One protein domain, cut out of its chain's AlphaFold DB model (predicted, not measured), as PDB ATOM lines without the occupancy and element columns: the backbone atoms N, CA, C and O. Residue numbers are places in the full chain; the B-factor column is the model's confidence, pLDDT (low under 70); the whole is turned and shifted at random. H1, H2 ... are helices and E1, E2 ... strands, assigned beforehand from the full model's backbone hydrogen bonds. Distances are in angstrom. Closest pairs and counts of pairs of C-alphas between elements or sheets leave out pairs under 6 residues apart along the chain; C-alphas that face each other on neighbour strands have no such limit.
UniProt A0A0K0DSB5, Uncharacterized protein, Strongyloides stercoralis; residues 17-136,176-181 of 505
ATOM      1  N   ASN A  17     210.739 223.713 213.933       65.32
ATOM      2  CA  ASN A  17     212.197 223.862 214.065       65.32
ATOM      3  C   ASN A  17     212.621 225.280 214.488       65.32
ATOM      4  O   ASN A  17     213.744 225.485 214.933       65.32
ATOM      5  N   ASN A  18     211.746 226.267 214.284       68.98
ATOM      6  CA  ASN A  18     211.918 227.659 214.682       68.98
ATOM      7  C   ASN A  18     210.564 228.382 214.630       68.98
ATOM      8  O   ASN A  18     209.615 227.916 213.983       68.98
ATOM      9  N   LEU A  19     210.484 229.550 215.266       72.21
ATOM     10  CA  LEU A  19     209.262 230.358 215.270       72.21
ATOM     11  C   LEU A  19     208.938 230.935 213.887       72.21
ATOM     12  O   LEU A  19     207.773 231.174 213.593       72.21
ATOM     13  N   LYS A  20     209.924 231.048 212.987       72.95
ATOM     14  CA  LYS A  20     209.689 231.435 211.586       72.95
ATOM     15  C   LYS A  20     208.862 230.388 210.828       72.95
ATOM     16  O   LYS A  20     208.048 230.740 209.977       72.95
ATOM     17  N   HIS A  21     209.035 229.100 211.124       73.86
ATOM     18  CA  HIS A  21     208.204 228.046 210.548       73.86
ATOM     19  C   HIS A  21     206.778 228.119 211.102       73.86
ATOM     20  O   HIS A  21     205.829 228.033 210.329       73.86
ATOM     21  N   PHE A  22     206.627 228.377 212.406       72.68
ATOM     22  CA  PHE A  22     205.325 228.648 213.029       72.68
ATOM     23  C   PHE A  22     204.639 229.860 212.373       72.68
ATOM     24  O   PHE A  22     203.474 229.788 211.986       72.68
ATOM     25  N   GLU A  23     205.380 230.945 212.143       76.66
ATOM     26  CA  GLU A  23     204.897 232.132 211.435       76.66
ATOM     27  C   GLU A  23     204.452 231.820 210.006       76.66
ATOM     28  O   GLU A  23     203.360 232.225 209.607       76.66
ATOM     29  N   LYS A  24     205.245 231.050 209.253       80.07
ATOM     30  CA  LYS A  24     204.903 230.645 207.884       80.07
ATOM     31  C   LYS A  24     203.632 229.790 207.839       80.07
ATOM     32  O   LYS A  24     202.816 229.987 206.945       80.07
ATOM     33  N   THR A  25     203.446 228.881 208.795       78.29
ATOM     34  CA  THR A  25     202.283 227.980 208.842       78.29
ATOM     35  C   THR A  25     200.984 228.708 209.193       78.29
ATOM     36  O   THR A  25     199.931 228.369 208.657       78.29
ATOM     37  N   TYR A  26     201.024 229.712 210.076       78.04
ATOM     38  CA  TYR A  26     199.816 230.433 210.502       78.04
ATOM     39  C   TYR A  26     199.593 231.772 209.782       78.04
ATOM     40  O   TYR A  26     198.475 232.292 209.816       78.04
ATOM     41  N   GLY A  27     200.620 232.324 209.137       83.74
ATOM     42  CA  GLY A  27     200.644 233.672 208.574       83.74
ATOM     43  C   GLY A  27     200.930 234.749 209.629       83.74
ATOM     44  O   GLY A  27     200.491 234.648 210.776       83.74
ATOM     45  N   VAL A  28     201.617 235.827 209.227       80.73
ATOM     46  CA  VAL A  28     202.149 236.894 210.107       80.73
ATOM     47  C   VAL A  28     201.104 237.455 211.080       80.73
ATOM     48  O   VAL A  28     201.330 237.517 212.288       80.73
ATOM     49  N   LYS A  29     199.913 237.831 210.581       80.21
ATOM     50  CA  LYS A  29     198.839 238.402 211.419       80.21
ATOM     51  C   LYS A  29     198.368 237.418 212.497       80.21
ATOM     52  O   LYS A  29     198.189 237.806 213.653       80.21
ATOM     53  N   LYS A  30     198.179 236.143 212.141       80.54
ATOM     54  CA  LYS A  30     197.728 235.103 213.078       80.54
ATOM     55  C   LYS A  30     198.847 234.717 214.038       80.54
ATOM     56  O   LYS A  30     198.569 234.603 215.224       80.54
ATOM     57  N   PHE A  31     200.087 234.598 213.568       80.72
ATOM     58  CA  PHE A  31     201.276 234.381 214.393       80.72
ATOM     59  C   PHE A  31     201.418 235.456 215.469       80.72
ATOM     60  O   PHE A  31     201.454 235.121 216.647       80.72
ATOM     61  N   ASN A  32     201.355 236.740 215.103       79.19
ATOM     62  CA  ASN A  32     201.434 237.848 216.063       79.19
ATOM     63  C   ASN A  32     200.291 237.834 217.092       79.19
ATOM     64  O   ASN A  32     200.457 238.306 218.218       79.19
ATOM     65  N   ARG A  33     199.121 237.295 216.730       80.51
ATOM     66  CA  ARG A  33     198.016 237.080 217.675       80.51
ATOM     67  C   ARG A  33     198.251 235.857 218.564       80.51
ATOM     68  O   ARG A  33     197.910 235.900 219.740       80.51
ATOM     69  N   LEU A  34     198.789 234.773 218.007       78.36
ATOM     70  CA  LEU A  34     199.060 233.526 218.722       78.36
ATOM     71  C   LEU A  34     200.226 233.688 219.694       78.36
ATOM     72  O   LEU A  34     200.071 233.311 220.844       78.36
ATOM     73  N   ILE A  35     201.333 234.316 219.297       77.94
ATOM     74  CA  ILE A  35     202.509 234.501 220.158       77.94
ATOM     75  C   ILE A  35     202.153 235.251 221.452       77.94
ATOM     76  O   ILE A  35     202.634 234.908 222.520       77.94
ATOM     77  N   LYS A  36     201.194 236.187 221.390       77.41
ATOM     78  CA  LYS A  36     200.660 236.906 222.560       77.41
ATOM     79  C   LYS A  36     199.769 236.059 223.477       77.41
ATOM     80  O   LYS A  36     199.495 236.475 224.594       77.41
ATOM     81  N   ARG A  37     199.254 234.928 222.988       80.65
ATOM     82  CA  ARG A  37     198.382 234.000 223.730       80.65
ATOM     83  C   ARG A  37     199.131 232.781 224.260       80.65
ATOM     84  O   ARG A  37     198.589 232.063 225.089       80.65
ATOM     85  N   TYR A  38     200.321 232.507 223.736       80.34
ATOM     86  CA  TYR A  38     201.123 231.368 224.150       80.34
ATOM     87  C   TYR A  38     201.948 231.734 225.379       80.34
ATOM     88  O   TYR A  38     202.633 232.753 225.404       80.34
ATOM     89  N   ASN A  39     201.935 230.844 226.366       81.15
ATOM     90  CA  ASN A  39     202.895 230.867 227.457       81.15
ATOM     91  C   ASN A  39     204.151 230.133 226.979       81.15
ATOM     92  O   ASN A  39     204.195 228.902 226.993       81.15
ATOM     93  N   PHE A  40     205.155 230.870 226.499       84.93
ATOM     94  CA  PHE A  40     206.428 230.264 226.113       84.93
ATOM     95  C   PHE A  40     207.200 229.853 227.357       84.93
ATOM     96  O   PHE A  40     207.411 230.655 228.265       84.93
ATOM     97  N   VAL A  41     207.629 228.596 227.391       88.85
ATOM     98  CA  VAL A  41     208.353 228.027 228.526       88.85
ATOM     99  C   VAL A  41     209.656 227.434 228.038       88.85
ATOM    100  O   VAL A  41     209.677 226.716 227.039       88.85
ATOM    101  N   ILE A  42     210.745 227.731 228.740       90.56
ATOM    102  CA  ILE A  42     212.050 227.120 228.491       90.56
ATOM    103  C   ILE A  42     212.577 226.494 229.779       90.56
ATOM    104  O   ILE A  42     212.626 227.125 230.833       90.56
ATOM    105  N   PHE A  43     212.966 225.228 229.705       90.74
ATOM    106  CA  PHE A  43     213.621 224.544 230.812       90.74
ATOM    107  C   PHE A  43     215.123 224.728 230.670       90.74
ATOM    108  O   PHE A  43     215.688 224.420 229.622       90.74
ATOM    109  N   VAL A  44     215.756 225.248 231.715       93.78
ATOM    110  CA  VAL A  44     217.186 225.559 231.714       93.78
ATOM    111  C   VAL A  44     217.878 224.856 232.865       93.78
ATOM    112  O   VAL A  44     217.343 224.772 233.965       93.78
ATOM    113  N   ARG A  45     219.082 224.351 232.633       92.10
ATOM    114  CA  ARG A  45     219.901 223.667 233.638       92.10
ATOM    115  C   ARG A  45     221.196 224.436 233.862       92.10
ATOM    116  O   ARG A  45     221.652 225.135 232.954       92.10
ATOM    117  N   ASN A  46     221.792 224.289 235.047       90.67
ATOM    118  CA  ASN A  46     223.130 224.812 235.309       90.67
ATOM    119  C   ASN A  46     224.082 224.375 234.171       90.67
ATOM    120  O   ASN A  46     224.121 223.178 233.855       90.67
ATOM    121  N   PRO A  47     224.826 225.299 233.531       94.57
ATOM    122  CA  PRO A  47     225.583 224.961 232.331       94.57
ATOM    123  C   PRO A  47     226.664 223.898 232.542       94.57
ATOM    124  O   PRO A  47     226.852 223.047 231.674       94.57
ATOM    125  N   ILE A  48     227.326 223.892 233.705       92.07
ATOM    126  CA  ILE A  48     228.358 222.899 234.040       92.07
ATOM    127  C   ILE A  48     227.729 221.526 234.240       92.07
ATOM    128  O   ILE A  48     228.189 220.545 233.658       92.07
ATOM    129  N   GLU A  49     226.646 221.449 235.014       90.46
ATOM    130  CA  GLU A  49     225.942 220.181 235.218       90.46
ATOM    131  C   GLU A  49     225.393 219.626 233.908       90.46
ATOM    132  O   GLU A  49     225.438 218.419 233.683       90.46
ATOM    133  N   ARG A  50     224.887 220.499 233.029       93.24
ATOM    134  CA  ARG A  50     224.397 220.102 231.709       93.24
ATOM    135  C   ARG A  50     225.527 219.575 230.826       93.24
ATOM    136  O   ARG A  50     225.352 218.509 230.243       93.24
ATOM    137  N   LEU A  51     226.665 220.271 230.764       95.07
ATOM    138  CA  LEU A  51     227.848 219.829 230.021       95.07
ATOM    139  C   LEU A  51     228.317 218.449 230.500       95.07
ATOM    140  O   LEU A  51     228.462 217.538 229.686       95.07
ATOM    141  N   ILE A  52     228.516 218.283 231.811       92.44
ATOM    142  CA  ILE A  52     228.990 217.020 232.390       92.44
ATOM    143  C   ILE A  52     227.952 215.918 232.175       92.44
ATOM    144  O   ILE A  52     228.309 214.826 231.753       92.44
ATOM    145  N   SER A  53     226.664 216.195 232.390       89.69
ATOM    146  CA  SER A  53     225.592 215.218 232.178       89.69
ATOM    147  C   SER A  53     225.515 214.763 230.716       89.69
ATOM    148  O   SER A  53     225.432 213.564 230.454       89.69
ATOM    149  N   GLY A  54     225.625 215.695 229.763       90.98
ATOM    150  CA  GLY A  54     225.698 215.383 228.336       90.98
ATOM    151  C   GLY A  54     226.936 214.560 227.982       90.98
ATOM    152  O   GLY A  54     226.830 213.587 227.239       90.98
ATOM    153  N   PHE A  55     228.094 214.893 228.556       91.70
ATOM    154  CA  PHE A  55     229.339 214.159 228.335       91.70
ATOM    155  C   PHE A  55     229.266 212.746 228.925       91.70
ATOM    156  O   PHE A  55     229.608 211.774 228.261       91.70
ATOM    157  N   MET A  56     228.736 212.596 230.136       88.27
ATOM    158  CA  MET A  56     228.536 211.293 230.762       88.27
ATOM    159  C   MET A  56     227.579 210.422 229.948       88.27
ATOM    160  O   MET A  56     227.869 209.258 229.675       88.27
ATOM    161  N   HIS A  57     226.467 210.999 229.493       85.23
ATOM    162  CA  HIS A  57     225.486 210.283 228.688       85.23
ATOM    163  C   HIS A  57     226.042 209.867 227.320       85.23
ATOM    164  O   HIS A  57     225.945 208.697 226.951       85.23
ATOM    165  N   LEU A  58     226.630 210.797 226.567       85.52
ATOM    166  CA  LEU A  58     227.021 210.555 225.176       85.52
ATOM    167  C   LEU A  58     228.421 209.948 225.037       85.52
ATOM    168  O   LEU A  58     228.652 209.196 224.096       85.52
ATOM    169  N   CYS A  59     229.331 210.229 225.973       85.65
ATOM    170  CA  CYS A  59     230.747 209.876 225.858       85.65
ATOM    171  C   CYS A  59     231.269 208.898 226.883       85.65
ATOM    172  O   CYS A  59     232.172 208.131 226.564       85.65
ATOM    173  N   TYR A  60     230.719 208.886 228.091       83.86
ATOM    174  CA  TYR A  60     231.155 207.924 229.095       83.86
ATOM    175  C   TYR A  60     230.366 206.612 229.002       83.86
ATOM    176  O   TYR A  60     230.964 205.547 228.849       83.86
ATOM    177  N   ASN A  61     229.032 206.696 229.029       79.46
ATOM    178  CA  ASN A  61     228.134 205.537 229.072       79.46
ATOM    179  C   ASN A  61     227.936 204.874 227.693       79.46
ATOM    180  O   ASN A  61     227.774 203.660 227.608       79.46
ATOM    181  N   ASN A  62     227.987 205.648 226.602       72.92
ATOM    182  CA  ASN A  62     227.611 205.201 225.251       72.92
ATOM    183  C   ASN A  62     228.790 204.961 224.281       72.92
ATOM    184  O   ASN A  62     228.597 204.964 223.063       72.92
ATOM    185  N   ILE A  63     230.003 204.687 224.784       61.85
ATOM    186  CA  ILE A  63     231.223 204.546 223.950       61.85
ATOM    187  C   ILE A  63     231.062 203.543 222.809       61.85
ATOM    188  O   ILE A  63     231.548 203.787 221.707       61.85
ATOM    189  N   LYS A  64     230.376 202.421 223.063       58.82
ATOM    190  CA  LYS A  64     230.240 201.337 222.080       58.82
ATOM    191  C   LYS A  64     229.376 201.709 220.876       58.82
ATOM    192  O   LYS A  64     229.513 201.062 219.846       58.82
ATOM    193  N   LYS A  65     228.481 202.698 220.994       55.63
ATOM    194  CA  LYS A  65     227.544 203.021 219.911       55.63
ATOM    195  C   LYS A  65     228.089 204.108 218.991       55.63
ATOM    196  O   LYS A  65     228.057 203.911 217.785       55.63
ATOM    197  N   GLU A  66     228.617 205.221 219.508       57.04
ATOM    198  CA  GLU A  66     228.974 206.369 218.657       57.04
ATOM    199  C   GLU A  66     230.061 207.272 219.296       57.04
ATOM    200  O   GLU A  66     229.741 208.317 219.858       57.04
ATOM    201  N   ASN A  67     231.366 206.960 219.144       64.63
ATOM    202  CA  ASN A  67     232.493 207.857 219.547       64.63
ATOM    203  C   ASN A  67     232.441 209.253 218.869       64.63
ATOM    204  O   ASN A  67     233.161 210.189 219.211       64.63
ATOM    205  N   TYR A  68     231.541 209.389 217.902       68.08
ATOM    206  CA  TYR A  68     231.194 210.596 217.180       68.08
ATOM    207  C   TYR A  68     230.813 211.780 218.088       68.08
ATOM    208  O   TYR A  68     231.320 212.884 217.884       68.08
ATOM    209  N   TYR A  69     229.954 211.586 219.103       76.92
ATOM    210  CA  TYR A  69     229.521 212.704 219.966       76.92
ATOM    211  C   TYR A  69     230.643 213.222 220.862       76.92
ATOM    212  O   TYR A  69     230.479 214.238 221.528       76.92
ATOM    213  N   CYS A  70     231.781 212.537 220.872       82.05
ATOM    214  CA  CYS A  70     232.900 212.805 221.757       82.05
ATOM    215  C   CYS A  70     234.046 213.489 221.041       82.05
ATOM    216  O   CYS A  70     235.108 213.644 221.633       82.05
ATOM    217  N   ASN A  71     233.830 213.912 219.789       77.48
ATOM    218  CA  ASN A  71     234.841 214.574 218.973       77.48
ATOM    219  C   ASN A  71     236.155 213.771 218.922       77.48
ATOM    220  O   ASN A  71     237.228 214.348 219.041       77.48
ATOM    221  N   GLU A  72     236.064 212.436 218.855       81.87
ATOM    222  CA  GLU A  72     237.213 211.510 218.881       81.87
ATOM    223  C   GLU A  72     238.037 211.517 220.186       81.87
ATOM    224  O   GLU A  72     238.944 210.706 220.354       81.87
ATOM    225  N   CYS A  73     237.666 212.338 221.172       87.13
ATOM    226  CA  CYS A  73     238.341 212.439 222.465       87.13
ATOM    227  C   CYS A  73     238.043 211.270 223.415       87.13
ATOM    228  O   CYS A  73     238.637 211.195 224.495       87.13
ATOM    229  N   LYS A  74     237.124 210.359 223.059       85.10
ATOM    230  CA  LYS A  74     236.658 209.266 223.929       85.10
ATOM    231  C   LYS A  74     236.208 209.822 225.298       85.10
ATOM    232  O   LYS A  74     235.316 210.662 225.354       85.10
ATOM    233  N   LYS A  75     236.850 209.389 226.392       86.71
ATOM    234  CA  LYS A  75     236.606 209.847 227.776       86.71
ATOM    235  C   LYS A  75     237.459 211.061 228.196       86.71
ATOM    236  O   LYS A  75     237.360 211.505 229.334       86.71
ATOM    237  N   ASN A  76     238.293 211.626 227.318       90.55
ATOM    238  CA  ASN A  76     239.115 212.792 227.656       90.55
ATOM    239  C   ASN A  76     238.280 214.086 227.613       90.55
ATOM    240  O   ASN A  76     238.038 214.661 226.548       90.55
ATOM    241  N   PHE A  77     237.862 214.553 228.790       92.16
ATOM    242  CA  PHE A  77     237.006 215.730 228.941       92.16
ATOM    243  C   PHE A  77     237.682 217.039 228.501       92.16
ATOM    244  O   PHE A  77     237.066 217.851 227.812       92.16
ATOM    245  N   THR A  78     238.964 217.233 228.819       92.33
ATOM    246  CA  THR A  78     239.729 218.423 228.409       92.33
ATOM    247  C   THR A  78     239.831 218.524 226.887       92.33
ATOM    248  O   THR A  78     239.577 219.583 226.308       92.33
ATOM    249  N   CYS A  79     240.148 217.413 226.216       92.28
ATOM    250  CA  CYS A  79     240.120 217.322 224.755       92.28
ATOM    251  C   CYS A  79     238.729 217.686 224.216       92.28
ATOM    252  O   CYS A  79     238.613 218.529 223.323       92.28
ATOM    253  N   PHE A  80     237.677 217.112 224.807       94.02
ATOM    254  CA  PHE A  80     236.301 217.332 224.375       94.02
ATOM    255  C   PHE A  80     235.901 218.812 224.434       94.02
ATOM    256  O   PHE A  80     235.418 219.348 223.433       94.02
ATOM    257  N   VAL A  81     236.152 219.485 225.561       93.09
ATOM    258  CA  VAL A  81     235.847 220.915 225.745       93.09
ATOM    259  C   VAL A  81     236.629 221.780 224.753       93.09
ATOM    260  O   VAL A  81     236.064 222.702 224.167       93.09
ATOM    261  N   ASN A  82     237.903 221.462 224.505       88.76
ATOM    262  CA  ASN A  82     238.721 222.192 223.534       88.76
ATOM    263  C   ASN A  82     238.174 222.085 222.101       88.76
ATOM    264  O   ASN A  82     238.243 223.057 221.348       88.76
ATOM    265  N   ILE A  83     237.642 220.927 221.700       88.33
ATOM    266  CA  ILE A  83     237.032 220.779 220.369       88.33
ATOM    267  C   ILE A  83     235.643 221.422 220.323       88.33
ATOM    268  O   ILE A  83     235.308 222.063 219.326       88.33
ATOM    269  N   LEU A  84     234.854 221.306 221.397       91.38
ATOM    270  CA  LEU A  84     233.557 221.977 221.511       91.38
ATOM    271  C   LEU A  84     233.704 223.492 221.325       91.38
ATOM    272  O   LEU A  84     232.986 224.071 220.513       91.38
ATOM    273  N   GLU A  85     234.660 224.122 222.012       88.58
ATOM    274  CA  GLU A  85     234.942 225.554 221.864       88.58
ATOM    275  C   GLU A  85     235.249 225.927 220.408       88.58
ATOM    276  O   GLU A  85     234.597 226.806 219.842       88.58
ATOM    277  N   LYS A  86     236.205 225.230 219.777       83.72
ATOM    278  CA  LYS A  86     236.583 225.480 218.377       83.72
ATOM    279  C   LYS A  86     235.381 225.370 217.438       83.72
ATOM    280  O   LYS A  86     235.226 226.207 216.552       83.72
ATOM    281  N   ARG A  87     234.516 224.372 217.645       83.09
ATOM    282  CA  ARG A  87     233.298 224.187 216.840       83.09
ATOM    283  C   ARG A  87     232.309 225.329 217.019       83.09
ATOM    284  O   ARG A  87     231.774 225.819 216.029       83.09
ATOM    285  N   LEU A  88     232.066 225.768 218.251       87.06
ATOM    286  CA  LEU A  88     231.153 226.883 218.508       87.06
ATOM    287  C   LEU A  88     231.645 228.172 217.836       87.06
ATOM    288  O   LEU A  88     230.843 228.883 217.232       87.06
ATOM    289  N   TRP A  89     232.955 228.422 217.842       78.49
ATOM    290  CA  TRP A  89     233.549 229.538 217.101       78.49
ATOM    291  C   TRP A  89     233.410 229.403 215.581       78.49
ATOM    292  O   TRP A  89     233.056 230.372 214.914       78.49
ATOM    293  N   GLN A  90     233.614 228.209 215.017       77.06
ATOM    294  CA  GLN A  90     233.394 227.969 213.581       77.06
ATOM    295  C   GLN A  90     231.949 228.271 213.159       77.06
ATOM    296  O   GLN A  90     231.726 228.858 212.100       77.06
ATOM    297  N   ILE A  91     230.977 227.925 214.007       77.32
ATOM    298  CA  ILE A  91     229.553 228.200 213.770       77.32
ATOM    299  C   ILE A  91     229.267 229.699 213.785       77.32
ATOM    300  O   ILE A  91     228.566 230.188 212.898       77.32
ATOM    301  N   LEU A  92     229.822 230.425 214.759       69.55
ATOM    302  CA  LEU A  92     229.695 231.883 214.835       69.55
ATOM    303  C   LEU A  92     230.302 232.573 213.607       69.55
ATOM    304  O   LEU A  92     229.721 233.527 213.098       69.55
ATOM    305  N   ASN A  93     231.409 232.040 213.086       68.59
ATOM    306  CA  ASN A  93     232.120 232.597 211.934       68.59
ATOM    307  C   ASN A  93     231.585 232.100 210.579       68.59
ATOM    308  O   ASN A  93     232.250 232.264 209.562       68.59
ATOM    309  N   HIS A  94     230.396 231.482 210.545       65.19
ATOM    310  CA  HIS A  94     229.755 230.942 209.337       65.19
ATOM    311  C   HIS A  94     230.582 229.902 208.548       65.19
ATOM    312  O   HIS A  94     230.204 229.519 207.439       65.19
ATOM    313  N   ASN A  95     231.647 229.360 209.143       57.15
ATOM    314  CA  ASN A  95     232.484 228.310 208.568       57.15
ATOM    315  C   ASN A  95     231.824 226.950 208.847       57.15
ATOM    316  O   ASN A  95     232.164 226.254 209.802       57.15
ATOM    317  N   ARG A  96     230.790 226.605 208.071       53.16
ATOM    318  CA  ARG A  96     230.002 225.379 208.279       53.16
ATOM    319  C   ARG A  96     230.854 224.112 208.160       53.16
ATOM    320  O   ARG A  96     231.532 223.913 207.161       53.16
ATOM    321  N   ILE A  97     230.652 223.188 209.100       53.06
ATOM    322  CA  ILE A  97     230.940 221.760 208.924       53.06
ATOM    323  C   ILE A  97     229.589 221.032 208.958       53.06
ATOM    324  O   ILE A  97     228.913 221.080 209.989       53.06
ATOM    325  N   PRO A  98     229.143 220.407 207.856       47.71
ATOM    326  CA  PRO A  98     227.899 219.656 207.843       47.71
ATOM    327  C   PRO A  98     228.083 218.323 208.570       47.71
ATOM    328  O   PRO A  98     228.875 217.478 208.166       47.71
ATOM    329  N   TYR A  99     227.293 218.111 209.615       52.01
ATOM    330  CA  TYR A  99     226.949 216.766 210.050       52.01
ATOM    331  C   TYR A  99     225.586 216.367 209.482       52.01
ATOM    332  O   TYR A  99     224.839 217.194 208.955       52.01
ATOM    333  N   THR A 100     225.230 215.085 209.579       55.15
ATOM    334  CA  THR A 100     223.863 214.661 209.260       55.15
ATOM    335  C   THR A 100     222.886 215.280 210.265       55.15
ATOM    336  O   THR A 100     223.170 215.354 211.464       55.15
ATOM    337  N   LYS A 101     221.711 215.716 209.781       62.16
ATOM    338  CA  LYS A 101     220.726 216.498 210.558       62.16
ATOM    339  C   LYS A 101     220.397 215.902 211.936       62.16
ATOM    340  O   LYS A 101     220.234 216.649 212.893       62.16
ATOM    341  N   HIS A 102     220.310 214.573 212.049       65.76
ATOM    342  CA  HIS A 102     219.982 213.911 213.316       65.76
ATOM    343  C   HIS A 102     221.127 213.979 214.336       65.76
ATOM    344  O   HIS A 102     220.912 214.329 215.495       65.76
ATOM    345  N   LYS A 103     222.357 213.660 213.918       69.30
ATOM    346  CA  LYS A 103     223.506 213.637 214.830       69.30
ATOM    347  C   LYS A 103     223.873 215.043 215.308       69.30
ATOM    348  O   LYS A 103     224.250 215.224 216.463       69.30
ATOM    349  N   GLU A 104     223.730 216.046 214.442       70.37
ATOM    350  CA  GLU A 104     223.901 217.446 214.835       70.37
ATOM    351  C   GLU A 104     222.858 217.861 215.883       70.37
ATOM    352  O   GLU A 104     223.209 218.458 216.893       70.37
ATOM    353  N   PHE A 105     221.595 217.464 215.708       73.99
ATOM    354  CA  PHE A 105     220.537 217.768 216.670       73.99
ATOM    355  C   PHE A 105     220.859 217.246 218.077       73.99
ATOM    356  O   PHE A 105     220.792 218.015 219.035       73.99
ATOM    357  N   VAL A 106     221.267 215.977 218.205       78.44
ATOM    358  CA  VAL A 106     221.618 215.388 219.510       78.44
ATOM    359  C   VAL A 106     222.814 216.114 220.133       78.44
ATOM    360  O   VAL A 106     222.757 216.476 221.308       78.44
ATOM    361  N   TYR A 107     223.869 216.387 219.360       81.74
ATOM    362  CA  TYR A 107     225.051 217.098 219.858       81.74
ATOM    363  C   TYR A 107     224.706 218.520 220.334       81.74
ATOM    364  O   TYR A 107     225.043 218.910 221.456       81.74
ATOM    365  N   ASN A 108     223.972 219.275 219.514       81.41
ATOM    366  CA  ASN A 108     223.574 220.653 219.799       81.41
ATOM    367  C   ASN A 108     222.676 220.712 221.039       81.41
ATOM    368  O   ASN A 108     222.884 221.542 221.928       81.41
ATOM    369  N   TYR A 109     221.718 219.787 221.135       84.54
ATOM    370  CA  TYR A 109     220.774 219.708 222.245       84.54
ATOM    371  C   TYR A 109     221.460 219.511 223.605       84.54
ATOM    372  O   TYR A 109     220.979 220.042 224.609       84.54
ATOM    373  N   HIS A 110     222.592 218.805 223.655       89.71
ATOM    374  CA  HIS A 110     223.309 218.539 224.905       89.71
ATOM    375  C   HIS A 110     224.388 219.580 225.220       89.71
ATOM    376  O   HIS A 110     224.547 219.945 226.384       89.71
ATOM    377  N   PHE A 111     225.109 220.077 224.210       93.49
ATOM    378  CA  PHE A 111     226.350 220.824 224.441       93.49
ATOM    379  C   PHE A 111     226.307 222.299 224.061       93.49
ATOM    380  O   PHE A 111     227.150 223.051 224.540       93.49
ATOM    381  N   TYR A 112     225.367 222.762 223.237       92.56
ATOM    382  CA  TYR A 112     225.375 224.178 222.839       92.56
ATOM    383  C   TYR A 112     224.788 225.053 223.939       92.56
ATOM    384  O   TYR A 112     223.977 224.545 224.723       92.56
ATOM    385  N   PRO A 113     225.164 226.343 224.024       94.82
ATOM    386  CA  PRO A 113     224.529 227.265 224.955       94.82
ATOM    387  C   PRO A 113     223.006 227.214 224.820       94.82
ATOM    388  O   PRO A 113     222.458 227.255 223.720       94.82
ATOM    389  N   GLN A 114     222.306 227.104 225.941       93.82
ATOM    390  CA  GLN A 114     220.846 227.023 225.984       93.82
ATOM    391  C   GLN A 114     220.204 228.305 225.447       93.82
ATOM    392  O   GLN A 114     219.131 228.258 224.850       93.82
ATOM    393  N   THR A 115     220.895 229.438 225.579       89.60
ATOM    394  CA  THR A 115     220.530 230.719 224.954       89.60
ATOM    395  C   THR A 115     220.505 230.694 223.419       89.60
ATOM    396  O   THR A 115     219.945 231.609 222.814       89.60
ATOM    397  N   TRP A 116     221.077 229.673 222.768       88.55
ATOM    398  CA  TRP A 116     221.033 229.508 221.306       88.55
ATOM    399  C   TRP A 116     219.816 228.710 220.830       88.55
ATOM    400  O   TRP A 116     219.521 228.675 219.634       88.55
ATOM    401  N   SER A 117     219.093 228.078 221.749       86.82
ATOM    402  CA  SER A 117     217.934 227.250 221.433       86.82
ATOM    403  C   SER A 117     216.662 228.088 221.269       86.82
ATOM    404  O   SER A 117     216.538 229.189 221.803       86.82
ATOM    405  N   CYS A 118     215.681 227.543 220.546       80.61
ATOM    406  CA  CYS A 118     214.294 228.032 220.521       80.61
ATOM    407  C   CYS A 118     214.099 229.497 220.071       80.61
ATOM    408  O   CYS A 118     213.166 230.148 220.536       80.61
ATOM    409  N   ASP A 119     214.967 230.037 219.200       77.13
ATOM    410  CA  ASP A 119     214.980 231.470 218.833       77.13
ATOM    411  C   ASP A 119     215.020 232.403 220.069       77.13
ATOM    412  O   ASP A 119     214.550 233.545 220.014       77.13
ATOM    413  N   TYR A 120     215.592 231.941 221.192       84.15
ATOM    414  CA  TYR A 120     215.556 232.654 222.471       84.15
ATOM    415  C   TYR A 120     216.041 234.102 222.338       84.15
ATOM    416  O   TYR A 120     215.394 235.011 222.841       84.15
ATOM    417  N   TYR A 121     217.107 234.363 221.577       78.74
ATOM    418  CA  TYR A 121     217.619 235.727 221.392       78.74
ATOM    419  C   TYR A 121     216.572 236.726 220.852       78.74
ATOM    420  O   TYR A 121     216.595 237.895 221.241       78.74
ATOM    421  N   LYS A 122     215.632 236.279 220.006       75.92
ATOM    422  CA  LYS A 122     214.564 237.127 219.442       75.92
ATOM    423  C   LYS A 122     213.417 237.343 220.423       75.92
ATOM    424  O   LYS A 122     212.862 238.435 220.481       75.92
ATOM    425  N   HIS A 123     213.095 236.306 221.191       77.97
ATOM    426  CA  HIS A 123     211.851 236.199 221.953       77.97
ATOM    427  C   HIS A 123     212.075 236.059 223.466       77.97
ATOM    428  O   HIS A 123     211.152 235.728 224.198       77.97
ATOM    429  N   HIS A 124     213.281 236.330 223.980       79.91
ATOM    430  CA  HIS A 124     213.659 236.076 225.382       79.91
ATOM    431  C   HIS A 124     212.709 236.700 226.413       79.91
ATOM    432  O   HIS A 124     212.570 236.173 227.511       79.91
ATOM    433  N   LYS A 125     212.041 237.809 226.067       80.28
ATOM    434  CA  LYS A 125     211.067 238.495 226.933       80.28
ATOM    435  C   LYS A 125     209.726 237.771 227.051       80.28
ATOM    436  O   LYS A 125     208.968 238.064 227.967       80.28
ATOM    437  N   GLU A 126     209.423 236.883 226.112       80.46
ATOM    438  CA  GLU A 126     208.173 236.120 226.048       80.46
ATOM    439  C   GLU A 126     208.299 234.785 226.794       80.46
ATOM    440  O   GLU A 126     207.294 234.200 227.190       80.46
ATOM    441  N   PHE A 127     209.532 234.316 227.028       85.76
ATOM    442  CA  PHE A 127     209.803 233.070 227.731       85.76
ATOM    443  C   PHE A 127     209.728 233.225 229.252       85.76
ATOM    444  O   PHE A 127     210.435 234.022 229.866       85.76
ATOM    445  N   THR A 128     208.953 232.344 229.873       87.03
ATOM    446  CA  THR A 128     209.122 231.965 231.276       87.03
ATOM    447  C   THR A 128     210.149 230.841 231.344       87.03
ATOM    448  O   THR A 128     209.959 229.797 230.725       87.03
ATOM    449  N   TYR A 129     211.241 231.019 232.082       87.14
ATOM    450  CA  TYR A 129     212.227 229.954 232.254       87.14
ATOM    451  C   TYR A 129     212.087 229.259 233.609       87.14
ATOM    452  O   TYR A 129     211.902 229.909 234.638       87.14
ATOM    453  N   ILE A 130     212.197 227.930 233.608       88.39
ATOM    454  CA  ILE A 130     212.245 227.099 234.818       88.39
ATOM    455  C   ILE A 130     213.640 226.501 234.926       88.39
ATOM    456  O   ILE A 130     214.106 225.821 234.010       88.39
ATOM    457  N   LYS A 131     214.280 226.705 236.079       87.90
ATOM    458  CA  LYS A 131     215.540 226.042 236.407       87.90
ATOM    459  C   LYS A 131     215.271 224.587 236.781       87.90
ATOM    460  O   LYS A 131     214.573 224.314 237.752       87.90
ATOM    461  N   TYR A 132     215.830 223.665 236.013       87.65
ATOM    462  CA  TYR A 132     215.883 222.256 236.360       87.65
ATOM    463  C   TYR A 132     217.063 222.003 237.298       87.65
ATOM    464  O   TYR A 132     218.206 222.327 236.963       87.65
ATOM    465  N   ASN A 133     216.774 221.389 238.443       80.51
ATOM    466  CA  ASN A 133     217.768 220.857 239.362       80.51
ATOM    467  C   ASN A 133     217.479 219.369 239.590       80.51
ATOM    468  O   ASN A 133     216.392 219.004 240.037       80.51
ATOM    469  N   SER A 134     218.450 218.507 239.293       72.68
ATOM    470  CA  SER A 134     218.300 217.060 239.463       72.68
ATOM    471  C   SER A 134     218.150 216.626 240.922       72.68
ATOM    472  O   SER A 134     217.591 215.555 241.154       72.68
ATOM    473  N   SER A 135     218.611 217.429 241.888       72.98
ATOM    474  CA  SER A 135     218.464 217.130 243.318       72.98
ATOM    475  C   SER A 135     217.116 217.563 243.903       72.98
ATOM    476  O   SER A 135     216.785 217.148 245.006       72.98
ATOM    477  N   ASP A 136     216.341 218.389 243.193       82.07
ATOM    478  CA  ASP A 136     215.092 218.981 243.690       82.07
ATOM    479  C   ASP A 136     213.952 218.784 242.675       82.07
ATOM    480  O   ASP A 136     213.463 219.710 242.016       82.07
ATOM    481  N   SER A 176     224.025 210.626 240.038       56.08
ATOM    482  CA  SER A 176     224.469 209.774 241.150       56.08
ATOM    483  C   SER A 176     225.672 208.884 240.820       56.08
ATOM    484  O   SER A 176     226.048 208.047 241.634       56.08
ATOM    485  N   GLN A 177     226.252 209.009 239.623       66.19
ATOM    486  CA  GLN A 177     227.426 208.224 239.243       66.19
ATOM    487  C   GLN A 177     228.675 208.859 239.861       66.19
ATOM    488  O   GLN A 177     228.879 210.067 239.723       66.19
ATOM    489  N   ASN A 178     229.511 208.054 240.525       70.39
ATOM    490  CA  ASN A 178     230.763 208.509 241.145       70.39
ATOM    491  C   ASN A 178     231.625 209.295 240.135       70.39
ATOM    492  O   ASN A 178     232.240 210.312 240.449       70.39
ATOM    493  N   GLU A 179     231.569 208.896 238.868       73.99
ATOM    494  CA  GLU A 179     232.297 209.529 237.776       73.99
ATOM    495  C   GLU A 179     231.833 210.949 237.443       73.99
ATOM    496  O   GLU A 179     232.655 211.779 237.056       73.99
ATOM    497  N   THR A 180     230.559 211.286 237.657       77.44
ATOM    498  CA  THR A 180     230.074 212.668 237.505       77.44
ATOM    499  C   THR A 180     230.774 213.596 238.496       77.44
ATOM    500  O   THR A 180     231.169 214.707 238.129       77.44
ATOM    501  N   THR A 181     230.995 213.129 239.728       81.62
ATOM    502  CA  THR A 181     231.765 213.858 240.745       81.62
ATOM    503  C   THR A 181     233.232 213.986 240.340       81.62
ATOM    504  O   THR A 181     233.803 215.064 240.493       81.62
TER     505      THR A 181
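This is residues 17 to 136 and 176 to 181 of the 505 residues of an uncharacterized protein of Strongyloides stercoralis (UniProt A0A0K0DSB5). A loose cluster of helices, H3 to H6 with short H8 at its side, is linked by a ribbon of two parallel strands, E1 and E2, to a smaller end made of two short helices, H1 and H2. Short H7 lies near the start of E2, and the end of H5 sticks out of the cluster at residues 89 to 92. The printed part has 126 residues with eight named helices and two named strands, in the order H1 H2 E1 H3 H4 H5 H6 H7 E2 H8; the class is mostly helix. The whole is loose, with a radius of gyration of the C-alphas of 17.3 A and spans of 50 by 39 by 24 A.

H1, residues 19 to 26, begins at C-alpha 19, (209.262, 230.358, 215.270). H2 has residues 28 to 35. E1, residues 40 to 45, is 16.8 A long. H3, residues 47 to 60, is 18.2 A long. H4 is residues 67 to 70. H5, residues 77 to 92, is 22.7 A long and begins at C-alpha 77, (237.006, 215.730, 228.941). H6, residues 101 to 111, is 15.6 A long. H7 is residues 120 to 123, and E2, residues 127 to 132, is 15.1 A long. H8, residues 178 to 181, ends at C-alpha 181, (231.765, 213.858, 240.745).

H3 is the hub. With residues 50 to 54 alone it touches H6, closest C-alphas Gly 54 and His 110 at 5.2 A, at a steep tilt of 49 degrees, opposite ways. With residues 55 to 59 alone it touches H4, closest C-alphas Cys 59 and Cys 70 at 5.5 A. With residues 52 to 56 alone it only just touches H8, with 3 pairs of C-alphas within 8 A, the closest Ile 52 and Thr 180 at 6.8 A. H5 and H6 are close but not clearly touching, closest C-alphas Leu 84 and Phe 111 at 7.9 A. E1 and E2 are parallel at 29 degrees, with N 44 and O 130 at 2.9 A and N 128 and O 40 at 2.8 A, within hydrogen-bond range. E1, helices H3 to H7 and E2 form a strand-helix-strand unit, two parallel neighbour strands with helices between them in the chain. The closest C-alphas of H7 and E2 are those of Tyr 120 and Phe 127, 7.8 A. H1 and H2 touch only at the corner, and only just, with 3 pairs of C-alphas within 8 A, the closest Glu 23 and Phe 31 at 5.2 A. In H1, H2, H3, H5 and H6 every O i to N i+4 pair is within hydrogen-bond range; H4, H7 and H8 are too short for such a pair.

The two C-alphas farthest apart are those of Lys 29 and Asn 178, 52.9 A. Residues 137 to 175 are not printed, and C-alphas 136 and 176 are 13.4 A apart across the cut. Of the links that are printed whole, none is long. The mean pLDDT of the printed part is 79.8; residues 17 to 18, 63 to 68, 92 to 103 and 176 to 177 are under 70.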